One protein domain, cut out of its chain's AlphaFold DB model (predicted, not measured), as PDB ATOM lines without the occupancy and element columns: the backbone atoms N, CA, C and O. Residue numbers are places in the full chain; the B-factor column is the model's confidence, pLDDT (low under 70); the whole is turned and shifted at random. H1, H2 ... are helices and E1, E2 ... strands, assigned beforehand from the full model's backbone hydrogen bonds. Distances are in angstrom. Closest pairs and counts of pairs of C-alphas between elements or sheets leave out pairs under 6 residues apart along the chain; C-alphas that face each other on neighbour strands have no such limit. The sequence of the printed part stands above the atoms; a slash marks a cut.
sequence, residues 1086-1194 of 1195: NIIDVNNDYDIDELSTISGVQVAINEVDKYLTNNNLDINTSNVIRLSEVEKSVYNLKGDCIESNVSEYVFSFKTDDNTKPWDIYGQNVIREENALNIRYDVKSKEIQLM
ATOM      1  N   ASN A1086     447.261  20.992 147.862       77.00
ATOM      2  CA  ASN A1086     446.438  21.058 146.647       77.00
ATOM      3  C   ASN A1086     447.297  21.396 145.415       77.00
ATOM      4  O   ASN A1086     447.942  22.444 145.381       77.00
ATOM      5  N   ILE A1087     447.274  20.523 144.403       75.69
ATOM      6  CA  ILE A1087     447.938  20.703 143.100       75.69
ATOM      7  C   ILE A1087     447.018  21.460 142.125       75.69
ATOM      8  O   ILE A1087     447.465  22.388 141.454       75.69
ATOM      9  N   ILE A1088     445.732  21.086 142.060       70.31
ATOM     10  CA  ILE A1088     444.691  21.744 141.243       70.31
ATOM     11  C   ILE A1088     443.656  22.374 142.173       70.31
ATOM     12  O   ILE A1088     443.168  21.705 143.085       70.31
ATOM     13  N   ASP A1089     443.288  23.628 141.900       62.66
ATOM     14  CA  ASP A1089     442.193  24.349 142.556       62.66
ATOM     15  C   ASP A1089     441.341  25.076 141.497       62.66
ATOM     16  O   ASP A1089     441.875  25.629 140.533       62.66
ATOM     17  N   VAL A1090     440.022  25.098 141.695       54.88
ATOM     18  CA  VAL A1090     438.949  25.462 140.745       54.88
ATOM     19  C   VAL A1090     438.993  26.898 140.200       54.88
ATOM     20  O   VAL A1090     438.185  27.257 139.345       54.88
ATOM     21  N   ASN A1091     439.926  27.727 140.676       47.28
ATOM     22  CA  ASN A1091     440.099  29.124 140.267       47.28
ATOM     23  C   ASN A1091     441.377  29.396 139.450       47.28
ATOM     24  O   ASN A1091     441.567  30.531 139.011       47.28
ATOM     25  N   ASN A1092     442.243  28.400 139.241       48.88
ATOM     26  CA  ASN A1092     443.378  28.510 138.325       48.88
ATOM     27  C   ASN A1092     443.078  27.713 137.047       48.88
ATOM     28  O   ASN A1092     442.709  26.546 137.136       48.88
ATOM     29  N   ASP A1093     443.269  28.327 135.872       44.91
ATOM     30  CA  ASP A1093     443.194  27.664 134.557       44.91
ATOM     31  C   ASP A1093     444.395  26.710 134.374       44.91
ATOM     32  O   ASP A1093     445.268  26.948 133.541       44.91
ATOM     33  N   TYR A1094     444.497  25.660 135.192       53.09
ATOM     34  CA  TYR A1094     445.408  24.552 134.915       53.09
ATOM     35  C   TYR A1094     444.676  23.527 134.058       53.09
ATOM     36  O   TYR A1094     443.672  22.954 134.480       53.09
ATOM     37  N   ASP A1095     445.189  23.297 132.854       61.56
ATOM     38  CA  ASP A1095     444.767  22.167 132.037       61.56
ATOM     39  C   ASP A1095     445.300  20.879 132.684       61.56
ATOM     40  O   ASP A1095     446.485  20.791 133.031       61.56
ATOM     41  N   ILE A1096     444.448  19.868 132.868       65.56
ATOM     42  CA  ILE A1096     444.898  18.572 133.394       65.56
ATOM     43  C   ILE A1096     445.962  17.947 132.476       65.56
ATOM     44  O   ILE A1096     446.866  17.255 132.957       65.56
ATOM     45  N   ASP A1097     445.937  18.296 131.186       66.56
ATOM     46  CA  ASP A1097     446.959  17.927 130.210       66.56
ATOM     47  C   ASP A1097     448.321  18.594 130.494       66.56
ATOM     48  O   ASP A1097     449.362  17.998 130.214       66.56
ATOM     49  N   GLU A1098     448.374  19.781 131.109       67.50
ATOM     50  CA  GLU A1098     449.639  20.417 131.518       67.50
ATOM     51  C   GLU A1098     450.251  19.734 132.752       67.50
ATOM     52  O   GLU A1098     451.472  19.566 132.840       67.50
ATOM     53  N   LEU A1099     449.419  19.269 133.686       69.19
ATOM     54  CA  LEU A1099     449.854  18.595 134.920       69.19
ATOM     55  C   LEU A1099     450.260  17.137 134.706       69.19
ATOM     56  O   LEU A1099     451.054  16.590 135.476       69.19
ATOM     57  N   SER A1100     449.813  16.548 133.599       66.81
ATOM     58  CA  SER A1100     450.274  15.264 133.067       66.81
ATOM     59  C   SER A1100     451.797  15.228 132.796       66.81
ATOM     60  O   SER A1100     452.411  14.167 132.678       66.81
ATOM     61  N   THR A1101     452.465  16.388 132.769       70.00
ATOM     62  CA  THR A1101     453.931  16.475 132.668       70.00
ATOM     63  C   THR A1101     454.661  16.114 133.969       70.00
ATOM     64  O   THR A1101     455.853  15.789 133.936       70.00
ATOM     65  N   ILE A1102     453.967  16.110 135.113       79.44
ATOM     66  CA  ILE A1102     454.501  15.653 136.398       79.44
ATOM     67  C   ILE A1102     454.355  14.129 136.455       79.44
ATOM     68  O   ILE A1102     453.251  13.594 136.539       79.44
ATOM     69  N   SER A1103     455.483  13.410 136.434       77.50
ATOM     70  CA  SER A1103     455.493  11.944 136.287       77.50
ATOM     71  C   SER A1103     454.642  11.194 137.323       77.50
ATOM     72  O   SER A1103     454.112  10.139 136.988       77.50
ATOM     73  N   GLY A1104     454.530  11.689 138.562       82.00
ATOM     74  CA  GLY A1104     453.706  11.068 139.610       82.00
ATOM     75  C   GLY A1104     452.206  11.273 139.385       82.00
ATOM     76  O   GLY A1104     451.442  10.308 139.383       82.00
ATOM     77  N   VAL A1105     451.809  12.511 139.084       84.69
ATOM     78  CA  VAL A1105     450.425  12.898 138.768       84.69
ATOM     79  C   VAL A1105     449.917  12.163 137.528       84.69
ATOM     80  O   VAL A1105     448.812  11.633 137.531       84.69
ATOM     81  N   GLN A1106     450.747  12.043 136.490       85.25
ATOM     82  CA  GLN A1106     450.395  11.314 135.272       85.25
ATOM     83  C   GLN A1106     450.064   9.843 135.526       85.25
ATOM     84  O   GLN A1106     449.137   9.302 134.917       85.25
ATOM     85  N   VAL A1107     450.837   9.174 136.386       87.44
ATOM     86  CA  VAL A1107     450.581   7.776 136.751       87.44
ATOM     87  C   VAL A1107     449.258   7.674 137.504       87.44
ATOM     88  O   VAL A1107     448.445   6.821 137.155       87.44
ATOM     89  N   ALA A1108     449.014   8.573 138.459       88.44
ATOM     90  CA  ALA A1108     447.769   8.610 139.217       88.44
ATOM     91  C   ALA A1108     446.542   8.846 138.317       88.44
ATOM     92  O   ALA A1108     445.584   8.082 138.398       88.44
ATOM     93  N   ILE A1109     446.600   9.821 137.396       87.12
ATOM     94  CA  ILE A1109     445.536  10.087 136.408       87.12
ATOM     95  C   ILE A1109     445.227   8.821 135.601       87.12
ATOM     96  O   ILE A1109     444.074   8.410 135.518       87.12
ATOM     97  N   ASN A1110     446.260   8.155 135.073       87.00
ATOM     98  CA  ASN A1110     446.084   6.957 134.251       87.00
ATOM     99  C   ASN A1110     445.443   5.793 135.017       87.00
ATOM    100  O   ASN A1110     444.666   5.036 134.436       87.00
ATOM    101  N   GLU A1111     445.798   5.587 136.287       90.62
ATOM    102  CA  GLU A1111     445.200   4.519 137.095       90.62
ATOM    103  C   GLU A1111     443.756   4.853 137.494       90.62
ATOM    104  O   GLU A1111     442.887   3.981 137.421       90.62
ATOM    105  N   VAL A1112     443.464   6.113 137.825       87.94
ATOM    106  CA  VAL A1112     442.099   6.549 138.145       87.94
ATOM    107  C   VAL A1112     441.186   6.488 136.917       87.94
ATOM    108  O   VAL A1112     440.091   5.942 137.022       87.94
ATOM    109  N   ASP A1113     441.646   6.905 135.735       86.31
ATOM    110  CA  ASP A1113     440.898   6.748 134.475       86.31
ATOM    111  C   ASP A1113     440.548   5.286 134.176       86.31
ATOM    112  O   ASP A1113     439.417   4.960 133.791       86.31
ATOM    113  N   LYS A1114     441.508   4.370 134.377       87.25
ATOM    114  CA  LYS A1114     441.263   2.927 134.230       87.25
ATOM    115  C   LYS A1114     440.208   2.445 135.216       87.25
ATOM    116  O   LYS A1114     439.347   1.658 134.833       87.25
ATOM    117  N   TYR A1115     440.267   2.894 136.468       88.06
ATOM    118  CA  TYR A1115     439.294   2.516 137.487       88.06
ATOM    119  C   TYR A1115     437.887   3.022 137.159       88.06
ATOM    120  O   TYR A1115     436.942   2.234 137.212       88.06
ATOM    121  N   LEU A1116     437.748   4.292 136.766       83.88
ATOM    122  CA  LEU A1116     436.473   4.877 136.342       83.88
ATOM    123  C   LEU A1116     435.879   4.093 135.161       83.88
ATOM    124  O   LEU A1116     434.711   3.703 135.197       83.88
ATOM    125  N   THR A1117     436.715   3.763 134.168       84.06
ATOM    126  CA  THR A1117     436.321   2.977 132.988       84.06
ATOM    127  C   THR A1117     435.887   1.558 133.356       84.06
ATOM    128  O   THR A1117     434.830   1.103 132.926       84.06
ATOM    129  N   ASN A1118     436.678   0.845 134.165       86.88
ATOM    130  CA  ASN A1118     436.397  -0.544 134.542       86.88
ATOM    131  C   ASN A1118     435.129  -0.688 135.396       86.88
ATOM    132  O   ASN A1118     434.523  -1.758 135.401       86.88
ATOM    133  N   ASN A1119     434.736   0.370 136.110       82.50
ATOM    134  CA  ASN A1119     433.554   0.388 136.972       82.50
ATOM    135  C   ASN A1119     432.345   1.102 136.341       82.50
ATOM    136  O   ASN A1119     431.346   1.308 137.025       82.50
ATOM    137  N   ASN A1120     432.402   1.455 135.050       80.81
ATOM    138  CA  ASN A1120     431.332   2.152 134.324       80.81
ATOM    139  C   ASN A1120     430.845   3.444 135.018       80.81
ATOM    140  O   ASN A1120     429.645   3.729 135.029       80.81
ATOM    141  N   LEU A1121     431.758   4.224 135.603       77.19
ATOM    142  CA  LEU A1121     431.434   5.528 136.181       77.19
ATOM    143  C   LEU A1121     431.473   6.595 135.075       77.19
ATOM    144  O   LEU A1121     432.504   6.775 134.432       77.19
ATOM    145  N   ASP A1122     430.354   7.292 134.845       70.88
ATOM    146  CA  ASP A1122     430.196   8.317 133.791       70.88
ATOM    147  C   ASP A1122     430.830   9.661 134.203       70.88
ATOM    148  O   ASP A1122     430.181  10.702 134.283       70.88
ATOM    149  N   ILE A1123     432.109   9.610 134.575       70.56
ATOM    150  CA  ILE A1123     432.911  10.739 135.050       70.56
ATOM    151  C   ILE A1123     434.245  10.699 134.302       70.56
ATOM    152  O   ILE A1123     434.893   9.659 134.231       70.56
ATOM    153  N   ASN A1124     434.655  11.837 133.741       68.88
ATOM    154  CA  ASN A1124     435.923  11.985 133.026       68.88
ATOM    155  C   ASN A1124     436.969  12.650 133.939       68.88
ATOM    156  O   ASN A1124     436.619  13.552 134.701       68.88
ATOM    157  N   THR A1125     438.248  12.273 133.851       68.75
ATOM    158  CA  THR A1125     439.347  12.997 134.520       68.75
ATOM    159  C   THR A1125     439.463  14.457 134.101       68.75
ATOM    160  O   THR A1125     439.874  15.283 134.910       68.75
ATOM    161  N   SER A1126     438.952  14.840 132.931       67.75
ATOM    162  CA  SER A1126     438.766  16.251 132.565       67.75
ATOM    163  C   SER A1126     437.797  17.021 133.482       67.75
ATOM    164  O   SER A1126     437.744  18.246 133.416       67.75
ATOM    165  N   ASN A1127     437.008  16.329 134.315       71.31
ATOM    166  CA  ASN A1127     436.044  16.909 135.260       71.31
ATOM    167  C   ASN A1127     436.600  17.016 136.694       71.31
ATOM    168  O   ASN A1127     435.834  17.283 137.629       71.31
ATOM    169  N   VAL A1128     437.902  16.776 136.888       76.56
ATOM    170  CA  VAL A1128     438.576  16.975 138.176       76.56
ATOM    171  C   VAL A1128     438.509  18.454 138.547       76.56
ATOM    172  O   VAL A1128     438.969  19.323 137.813       76.56
ATOM    173  N   ILE A1129     437.924  18.733 139.707       73.75
ATOM    174  CA  ILE A1129     437.795  20.084 140.272       73.75
ATOM    175  C   ILE A1129     438.820  20.344 141.375       73.75
ATOM    176  O   ILE A1129     439.094  21.498 141.701       73.75
ATOM    177  N   ARG A1130     439.406  19.278 141.927       78.75
ATOM    178  CA  ARG A1130     440.543  19.348 142.839       78.75
ATOM    179  C   ARG A1130     441.393  18.093 142.723       78.75
ATOM    180  O   ARG A1130     440.870  16.984 142.666       78.75
ATOM    181  N   LEU A1131     442.703  18.296 142.749       83.00
ATOM    182  CA  LEU A1131     443.692  17.243 142.917       83.00
ATOM    183  C   LEU A1131     444.589  17.626 144.086       83.00
ATOM    184  O   LEU A1131     445.243  18.670 144.040       83.00
ATOM    185  N   SER A1132     444.622  16.780 145.105       85.06
ATOM    186  CA  SER A1132     445.462  16.947 146.286       85.06
ATOM    187  C   SER A1132     446.522  15.855 146.338       85.06
ATOM    188  O   SER A1132     446.267  14.703 145.998       85.06
ATOM    189  N   GLU A1133     447.710  16.224 146.785       89.38
ATOM    190  CA  GLU A1133     448.808  15.324 147.100       89.38
ATOM    191  C   GLU A1133     448.872  15.110 148.605       89.38
ATOM    192  O   GLU A1133     448.824  16.084 149.361       89.38
ATOM    193  N   VAL A1134     449.012  13.859 149.034       91.69
ATOM    194  CA  VAL A1134     449.364  13.527 150.413       91.69
ATOM    195  C   VAL A1134     450.833  13.133 150.444       91.69
ATOM    196  O   VAL A1134     451.223  12.093 149.910       91.69
ATOM    197  N   GLU A1135     451.654  13.969 151.069       92.00
ATOM    198  CA  GLU A1135     453.052  13.666 151.354       92.00
ATOM    199  C   GLU A1135     453.160  12.988 152.720       92.00
ATOM    200  O   GLU A1135     452.527  13.413 153.690       92.00
ATOM    201  N   LYS A1136     453.997  11.954 152.801       94.62
ATOM    202  CA  LYS A1136     454.391  11.306 154.045       94.62
ATOM    203  C   LYS A1136     455.881  11.515 154.285       94.62
ATOM    204  O   LYS A1136     456.715  11.000 153.538       94.62
ATOM    205  N   SER A1137     456.189  12.170 155.396       93.75
ATOM    206  CA  SER A1137     457.540  12.355 155.914       93.75
ATOM    207  C   SER A1137     457.738  11.587 157.226       93.75
ATOM    208  O   SER A1137     456.838  11.506 158.062       93.75
ATOM    209  N   VAL A1138     458.911  10.984 157.414       94.38
ATOM    210  CA  VAL A1138     459.285  10.227 158.616       94.38
ATOM    211  C   VAL A1138     460.472  10.909 159.277       94.38
ATOM    212  O   VAL A1138     461.512  11.122 158.658       94.38
ATOM    213  N   TYR A1139     460.318  11.201 160.562       92.25
ATOM    214  CA  TYR A1139     461.300  11.875 161.397       92.25
ATOM    215  C   TYR A1139     461.829  10.923 162.466       92.25
ATOM    216  O   TYR A1139     461.065  10.155 163.051       92.25
ATOM    217  N   ASN A1140     463.131  10.960 162.748       89.44
ATOM    218  CA  ASN A1140     463.710  10.229 163.881       89.44
ATOM    219  C   ASN A1140     463.502  10.998 165.212       89.44
ATOM    220  O   ASN A1140     463.090  12.156 165.209       89.44
ATOM    221  N   LEU A1141     463.840  10.407 166.367       80.69
ATOM    222  CA  LEU A1141     463.742  11.100 167.674       80.69
ATOM    223  C   LEU A1141     464.689  12.309 167.854       80.69
ATOM    224  O   LEU A1141     464.577  13.034 168.843       80.69
ATOM    225  N   LYS A1142     465.630  12.542 166.932       81.25
ATOM    226  CA  LYS A1142     466.434  13.777 166.883       81.25
ATOM    227  C   LYS A1142     465.735  14.885 166.081       81.25
ATOM    228  O   LYS A1142     466.180  16.024 166.124       81.25
ATOM    229  N   GLY A1143     464.632  14.553 165.408       78.88
ATOM    230  CA  GLY A1143     463.888  15.413 164.495       78.88
ATOM    231  C   GLY A1143     464.538  15.568 163.120       78.88
ATOM    232  O   GLY A1143     464.173  16.462 162.370       78.88
ATOM    233  N   ASP A1144     465.468  14.685 162.746       87.81
ATOM    234  CA  ASP A1144     465.950  14.648 161.366       87.81
ATOM    235  C   ASP A1144     464.911  13.934 160.488       87.81
ATOM    236  O   ASP A1144     464.485  12.820 160.817       87.81
ATOM    237  N   CYS A1145     464.541  14.544 159.359       89.62
ATOM    238  CA  CYS A1145     463.754  13.882 158.319       89.62
ATOM    239  C   CYS A1145     464.612  12.793 157.653       89.62
ATOM    240  O   CYS A1145     465.684  13.076 157.114       89.62
ATOM    241  N   ILE A1146     464.162  11.540 157.727       94.25
ATOM    242  CA  ILE A1146     464.871  10.367 157.188       94.25
ATOM    243  C   ILE A1146     464.222   9.808 155.917       94.25
ATOM    244  O   ILE A1146     464.883   9.108 155.152       94.25
ATOM    245  N   GLU A1147     462.951  10.124 155.681       93.62
ATOM    246  CA  GLU A1147     462.190   9.724 154.499       93.62
ATOM    247  C   GLU A1147     461.127  10.791 154.221       93.62
ATOM    248  O   GLU A1147     460.481  11.244 155.157       93.62
ATOM    249  N   SER A1148     460.936  11.181 152.961       92.75
ATOM    250  CA  SER A1148     459.848  12.062 152.519       92.75
ATOM    251  C   SER A1148     459.467  11.667 151.099       92.75
ATOM    252  O   SER A1148     460.328  11.632 150.215       92.75
ATOM    253  N   ASN A1149     458.208  11.279 150.901       92.81
ATOM    254  CA  ASN A1149     457.681  10.853 149.610       92.81
ATOM    255  C   ASN A1149     456.191  11.183 149.497       92.81
ATOM    256  O   ASN A1149     455.458  11.166 150.486       92.81
ATOM    257  N   VAL A1150     455.723  11.357 148.265       92.44
ATOM    258  CA  VAL A1150     454.290  11.375 147.957       92.44
ATOM    259  C   VAL A1150     453.712   9.981 148.172       92.44
ATOM    260  O   VAL A1150     454.122   9.033 147.497       92.44
ATOM    261  N   SER A1151     452.779   9.847 149.113       92.69
ATOM    262  CA  SER A1151     452.138   8.571 149.431       92.69
ATOM    263  C   SER A1151     450.825   8.375 148.687       92.69
ATOM    264  O   SER A1151     450.544   7.257 148.258       92.69
ATOM    265  N   GLU A1152     450.030   9.431 148.511       94.12
ATOM    266  CA  GLU A1152     448.696   9.323 147.913       94.12
ATOM    267  C   GLU A1152     448.341  10.548 147.063       94.12
ATOM    268  O   GLU A1152     448.847  11.649 147.282       94.12
ATOM    269  N   TYR A1153     447.418  10.355 146.123       91.56
ATOM    270  CA  TYR A1153     446.724  11.427 145.412       91.56
ATOM    271  C   TYR A1153     445.220  11.321 145.668       91.56
ATOM    272  O   TYR A1153     444.652  10.231 145.588       91.56
ATOM    273  N   VAL A1154     444.564  12.445 145.946       89.19
ATOM    274  CA  VAL A1154     443.112  12.523 146.147       89.19
ATOM    275  C   VAL A1154     442.499  13.377 145.045       89.19
ATOM    276  O   VAL A1154     442.851  14.543 144.876       89.19
ATOM    277  N   PHE A1155     441.585  12.782 144.289       86.06
ATOM    278  CA  PHE A1155     440.856  13.393 143.189       86.06
ATOM    279  C   PHE A1155     439.430  13.704 143.633       86.06
ATOM    280  O   PHE A1155     438.709  12.802 144.055       86.06
ATOM    281  N   SER A1156     439.004  14.951 143.464       81.12
ATOM    282  CA  SER A1156     437.604  15.350 143.605       81.12
ATOM    283  C   SER A1156     437.036  15.669 142.228       81.12
ATOM    284  O   SER A1156     437.552  16.540 141.521       81.12
ATOM    285  N   PHE A1157     435.962  14.982 141.851       77.62
ATOM    286  CA  PHE A1157     435.281  15.153 140.568       77.62
ATOM    287  C   PHE A1157     433.965  15.889 140.744       77.62
ATOM    288  O   PHE A1157     433.249  15.666 141.717       77.62
ATOM    289  N   LYS A1158     433.604  16.706 139.757       71.25
ATOM    290  CA  LYS A1158     432.264  17.289 139.673       71.25
ATOM    291  C   LYS A1158     431.243  16.232 139.236       71.25
ATOM    292  O   LYS A1158     431.460  15.591 138.209       71.25
ATOM    293  N   THR A1159     430.121  16.091 139.947       61.94
ATOM    294  CA  THR A1159     428.969  15.304 139.472       61.94
ATOM    295  C   THR A1159     427.946  16.223 138.782       61.94
ATOM    296  O   THR A1159     427.740  17.371 139.187       61.94
ATOM    297  N   ASP A1160     427.377  15.781 137.656       53.84
ATOM    298  CA  ASP A1160     426.531  16.619 136.798       53.84
ATOM    299  C   ASP A1160     425.140  16.862 137.407       53.84
ATOM    300  O   ASP A1160     424.225  16.062 137.227       53.84
ATOM    301  N   ASP A1161     424.947  18.020 138.050       46.19
ATOM    302  CA  ASP A1161     423.656  18.714 138.014       46.19
ATOM    303  C   ASP A1161     423.817  20.249 138.052       46.19
ATOM    304  O   ASP A1161     424.577  20.832 138.831       46.19
ATOM    305  N   ASN A1162     423.142  20.926 137.124       41.47
ATOM    306  CA  ASN A1162     423.330  22.343 136.810       41.47
ATOM    307  C   ASN A1162     422.585  23.270 137.785       41.47
ATOM    308  O   ASN A1162     421.361  23.285 137.805       41.47
ATOM    309  N   THR A1163     423.299  24.169 138.469       36.00
ATOM    310  CA  THR A1163     423.009  25.624 138.530       36.00
ATOM    311  C   THR A1163     424.124  26.339 139.296       36.00
ATOM    312  O   THR A1163     424.422  25.986 140.428       36.00
ATOM    313  N   LYS A1164     424.735  27.372 138.699       42.22
ATOM    314  CA  LYS A1164     425.570  28.346 139.424       42.22
ATOM    315  C   LYS A1164     424.654  29.372 140.105       42.22
ATOM    316  O   LYS A1164     424.035  30.148 139.370       42.22
ATOM    317  N   PRO A1165     424.564  29.465 141.442       31.55
ATOM    318  CA  PRO A1165     424.085  30.679 142.076       31.55
ATOM    319  C   PRO A1165     425.272  31.633 142.221       31.55
ATOM    320  O   PRO A1165     426.304  31.288 142.787       31.55
ATOM    321  N   TRP A1166     425.129  32.837 141.681       31.86
ATOM    322  CA  TRP A1166     426.013  33.944 142.014       31.86
ATOM    323  C   TRP A1166     425.769  34.321 143.478       31.86
ATOM    324  O   TRP A1166     424.637  34.655 143.830       31.86
ATOM    325  N   ASP A1167     426.801  34.286 144.318       37.62
ATOM    326  CA  ASP A1167     426.792  35.065 145.555       37.62
ATOM    327  C   ASP A1167     426.876  36.564 145.185       37.62
ATOM    328  O   ASP A1167     427.502  36.945 144.189       37.62
ATOM    329  N   ILE A1168     426.222  37.407 145.984       36.22
ATOM    330  CA  ILE A1168     426.235  38.879 145.974       36.22
ATOM    331  C   ILE A1168     427.634  39.537 145.895       36.22
ATOM    332  O   ILE A1168     427.700  40.731 145.597       36.22
ATOM    333  N   TYR A1169     428.731  38.789 146.059       39.38
ATOM    334  CA  TYR A1169     430.113  39.253 145.854       39.38
ATOM    335  C   TYR A1169     430.796  38.794 144.546       39.38
ATOM    336  O   TYR A1169     431.935  39.180 144.285       39.38
ATOM    337  N   GLY A1170     430.126  38.023 143.683       36.94
ATOM    338  CA  GLY A1170     430.619  37.710 142.333       36.94
ATOM    339  C   GLY A1170     431.746  36.672 142.232       36.94
ATOM    340  O   GLY A1170     432.450  36.663 141.223       36.94
ATOM    341  N   GLN A1171     431.919  35.785 143.221       42.72
ATOM    342  CA  GLN A1171     432.812  34.618 143.116       42.72
ATOM    343  C   GLN A1171     432.020  33.338 142.781       42.72
ATOM    344  O   GLN A1171     430.890  33.163 143.235       42.72
ATOM    345  N   ASN A1172     432.585  32.463 141.937       41.31
ATOM    346  CA  ASN A1172     431.994  31.163 141.593       41.31
ATOM    347  C   ASN A1172     432.095  30.226 142.811       41.31
ATOM    348  O   ASN A1172     433.200  29.807 143.131       41.31
ATOM    349  N   VAL A1173     430.977  29.853 143.436       44.56
ATOM    350  CA  VAL A1173     430.953  28.813 144.482       44.56
ATOM    351  C   VAL A1173     430.255  27.570 143.925       44.56
ATOM    352  O   VAL A1173     429.113  27.640 143.461       44.56
ATOM    353  N   ILE A1174     430.956  26.436 143.905       46.53
ATOM    354  CA  ILE A1174     430.392  25.114 143.590       46.53
ATOM    355  C   ILE A1174     429.762  24.583 144.883       46.53
ATOM    356  O   ILE A1174     430.422  24.582 145.915       46.53
ATOM    357  N   ARG A1175     428.493  24.147 144.861       46.03
ATOM    358  CA  ARG A1175     427.859  23.559 146.056       46.03
ATOM    359  C   ARG A1175     428.503  22.210 146.401       46.03
ATOM    360  O   ARG A1175     428.668  21.363 145.530       46.03
ATOM    361  N   GLU A1176     428.840  22.045 147.677       50.44
ATOM    362  CA  GLU A1176     429.741  21.031 148.256       50.44
ATOM    363  C   GLU A1176     429.199  19.587 148.270       50.44
ATOM    364  O   GLU A1176     429.929  18.651 148.568       50.44
ATOM    365  N   GLU A1177     427.926  19.386 147.944       50.50
ATOM    366  CA  GLU A1177     427.174  18.138 148.160       50.50
ATOM    367  C   GLU A1177     427.210  17.173 146.952       50.50
ATOM    368  O   GLU A1177     426.622  16.098 146.997       50.50
ATOM    369  N   ASN A1178     427.953  17.526 145.894       56.91
ATOM    370  CA  ASN A1178     427.954  16.850 144.588       56.91
ATOM    371  C   ASN A1178     429.379  16.568 144.053       56.91
ATOM    372  O   ASN A1178     429.658  16.754 142.865       56.91
ATOM    373  N   ALA A1179     430.311  16.169 144.923       66.06
ATOM    374  CA  ALA A1179     431.660  15.781 144.511       66.06
ATOM    375  C   ALA A1179     431.942  14.310 144.828       66.06
ATOM    376  O   ALA A1179     431.688  13.856 145.939       66.06
ATOM    377  N   LEU A1180     432.483  13.577 143.853       74.81
ATOM    378  CA  LEU A1180     432.996  12.227 144.079       74.81
ATOM    379  C   LEU A1180     434.473  12.323 144.462       74.81
ATOM    380  O   LEU A1180     435.256  12.873 143.688       74.81
ATOM    381  N   ASN A1181     434.850  11.773 145.615       80.62
ATOM    382  CA  ASN A1181     436.235  11.753 146.083       80.62
ATOM    383  C   ASN A1181     436.848  10.360 145.890       80.62
ATOM    384  O   ASN A1181     436.369   9.367 146.446       80.62
ATOM    385  N   ILE A1182     437.926  10.290 145.109       85.88
ATOM    386  CA  ILE A1182     438.685   9.067 144.844       85.88
ATOM    387  C   ILE A1182     440.112   9.254 145.331       85.88
ATOM    388  O   ILE A1182     440.791  10.207 144.964       85.88
ATOM    389  N   ARG A1183     440.587   8.296 146.113       90.25
ATOM    390  CA  ARG A1183     441.959   8.231 146.593       90.25
ATOM    391  C   ARG A1183     442.752   7.182 145.829       90.25
ATOM    392  O   ARG A1183     442.247   6.086 145.606       90.25
ATOM    393  N   TYR A1184     443.991   7.508 145.485       91.69
ATOM    394  CA  TYR A1184     444.963   6.616 144.865       91.69
ATOM    395  C   TYR A1184     446.224   6.513 145.731       91.69
ATOM    396  O   TYR A1184     446.885   7.523 145.968       91.69
ATOM    397  N   ASP A1185     446.571   5.302 146.171       91.56
ATOM    398  CA  ASP A1185     447.819   5.018 146.893       91.56
ATOM    399  C   ASP A1185     448.956   4.728 145.899       91.56
ATOM    400  O   ASP A1185     448.867   3.838 145.051       91.56
ATOM    401  N   VAL A1186     450.055   5.478 146.004       91.56
ATOM    402  CA  VAL A1186     451.185   5.410 145.063       91.56
ATOM    403  C   VAL A1186     451.946   4.083 145.164       91.56
ATOM    404  O   VAL A1186     452.479   3.589 144.164       91.56
ATOM    405  N   LYS A1187     452.028   3.496 146.360       87.88
ATOM    406  CA  LYS A1187     452.826   2.299 146.635       87.88
ATOM    407  C   LYS A1187     452.051   1.019 146.342       87.88
ATOM    408  O   LYS A1187     452.597   0.134 145.681       87.88
ATOM    409  N   SER A1188     450.821   0.898 146.840       88.69
ATOM    410  CA  SER A1188     449.968  -0.276 146.612       88.69
ATOM    411  C   SER A1188     449.301  -0.247 145.237       88.69
ATOM    412  O   SER A1188     448.967  -1.302 144.701       88.69
ATOM    413  N   LYS A1189     449.179   0.945 144.632       87.19
ATOM    414  CA  LYS A1189     448.386   1.212 143.423       87.19
ATOM    415  C   LYS A1189     446.891   0.956 143.615       87.19
ATOM    416  O   LYS A1189     446.177   0.749 142.636       87.19
ATOM    417  N   GLU A1190     446.427   0.940 144.859       89.06
ATOM    418  CA  GLU A1190     445.018   0.754 145.176       89.06
ATOM    419  C   GLU A1190     444.241   2.058 144.994       89.06
ATOM    420  O   GLU A1190     444.760   3.157 145.201       89.06
ATOM    421  N   ILE A1191     442.978   1.911 144.596       87.62
ATOM    422  CA  ILE A1191     442.035   3.014 144.437       87.62
ATOM    423  C   ILE A1191     440.875   2.799 145.396       87.62
ATOM    424  O   ILE A1191     440.279   1.721 145.430       87.62
ATOM    425  N   GLN A1192     440.543   3.840 146.154       85.50
ATOM    426  CA  GLN A1192     439.474   3.818 147.138       85.50
ATOM    427  C   GLN A1192     438.497   4.974 146.920       85.50
ATOM    428  O   GLN A1192     438.892   6.131 146.806       85.50
ATOM    429  N   LEU A1193     437.206   4.647 146.929       79.38
ATOM    430  CA  LEU A1193     436.120   5.622 147.013       79.38
ATOM    431  C   LEU A1193     436.008   6.115 148.463       79.38
ATOM    432  O   LEU A1193     435.907   5.301 149.385       79.38
ATOM    433  N   MET A1194     436.087   7.431 148.665       72.94
ATOM    434  CA  MET A1194     436.070   8.049 149.998       72.94
ATOM    435  C   MET A1194     434.668   8.455 150.474       72.94
ATOM    436  O   MET A1194     434.437   8.522 151.688       72.94
TER     437      MET A1194
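Overview. This is residues 1086 to 1194 of the 1195 residues of the protein "CBM3 domain-containing protein" of Bacteroides sp (UniProt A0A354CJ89). A strongly twisted antiparallel sheet has one helix, H2, packed slantwise over one face, and its two longest strands, E2 and E3, form a long hairpin that reaches beyond that helix. Toward the opposite end of the longest axis, residues 1159 to 1178 loop away from the sheet. The printed part has 109 residues with two named helices and five named strands, along the chain E1 H1 H2 E2 E3 E4 E5; the sheet's order is E1 E2 E3 E4 E5, and the class is mixed. The whole is loose, radius of gyration of the C-alphas 16.4 A, spanning 52 by 38 by 26 A.

Along the chain. Find C-alpha 1086 at (446.438, 21.058, 146.647), where E1, residues 1086 to 1088, begins. Next come H1, residues 1096 to 1099, and H2, residues 1103 to 1118, 22.9 A long. E2, residues 1128 to 1140, measures 36.6 A; E3, residues 1145 to 1158, 36.8 A; E4, residues 1179 to 1185, 19.6 A. E5, residues 1191 to 1193, ends at C-alpha 1193 (436.120, 5.622, 147.013).

Arrangement. E2 to E5 form a meander, each strand the antiparallel neighbour of the one before: look for N 1134 and O 1152, N 1155 and O 1182, and N 1183 and O 1192, each 2.8 A apart. Edge strand E1 is antiparallel to E2, with N 1087 and O 1131 2.8 A apart. H2 is on the sheet at a height of 9.1 A; its closest C-alphas to E4 are Ala 1108 and Tyr 1184, 6.6 A. H1 only grazes the sheet. In H2 every O i to N i+4 pair is within hydrogen-bond range; H1 is too short for one.

Size, cuts and confidence. The C-alphas of Lys 1142 and Asn 1162 are farthest apart, 53.3 A. The printed part has no cut; the link E3 to E4 is long. Mean pLDDT of the printed part is 73.8, with residues 1089 to 1100, 1124 to 1126 and 1159 to 1179 under 70.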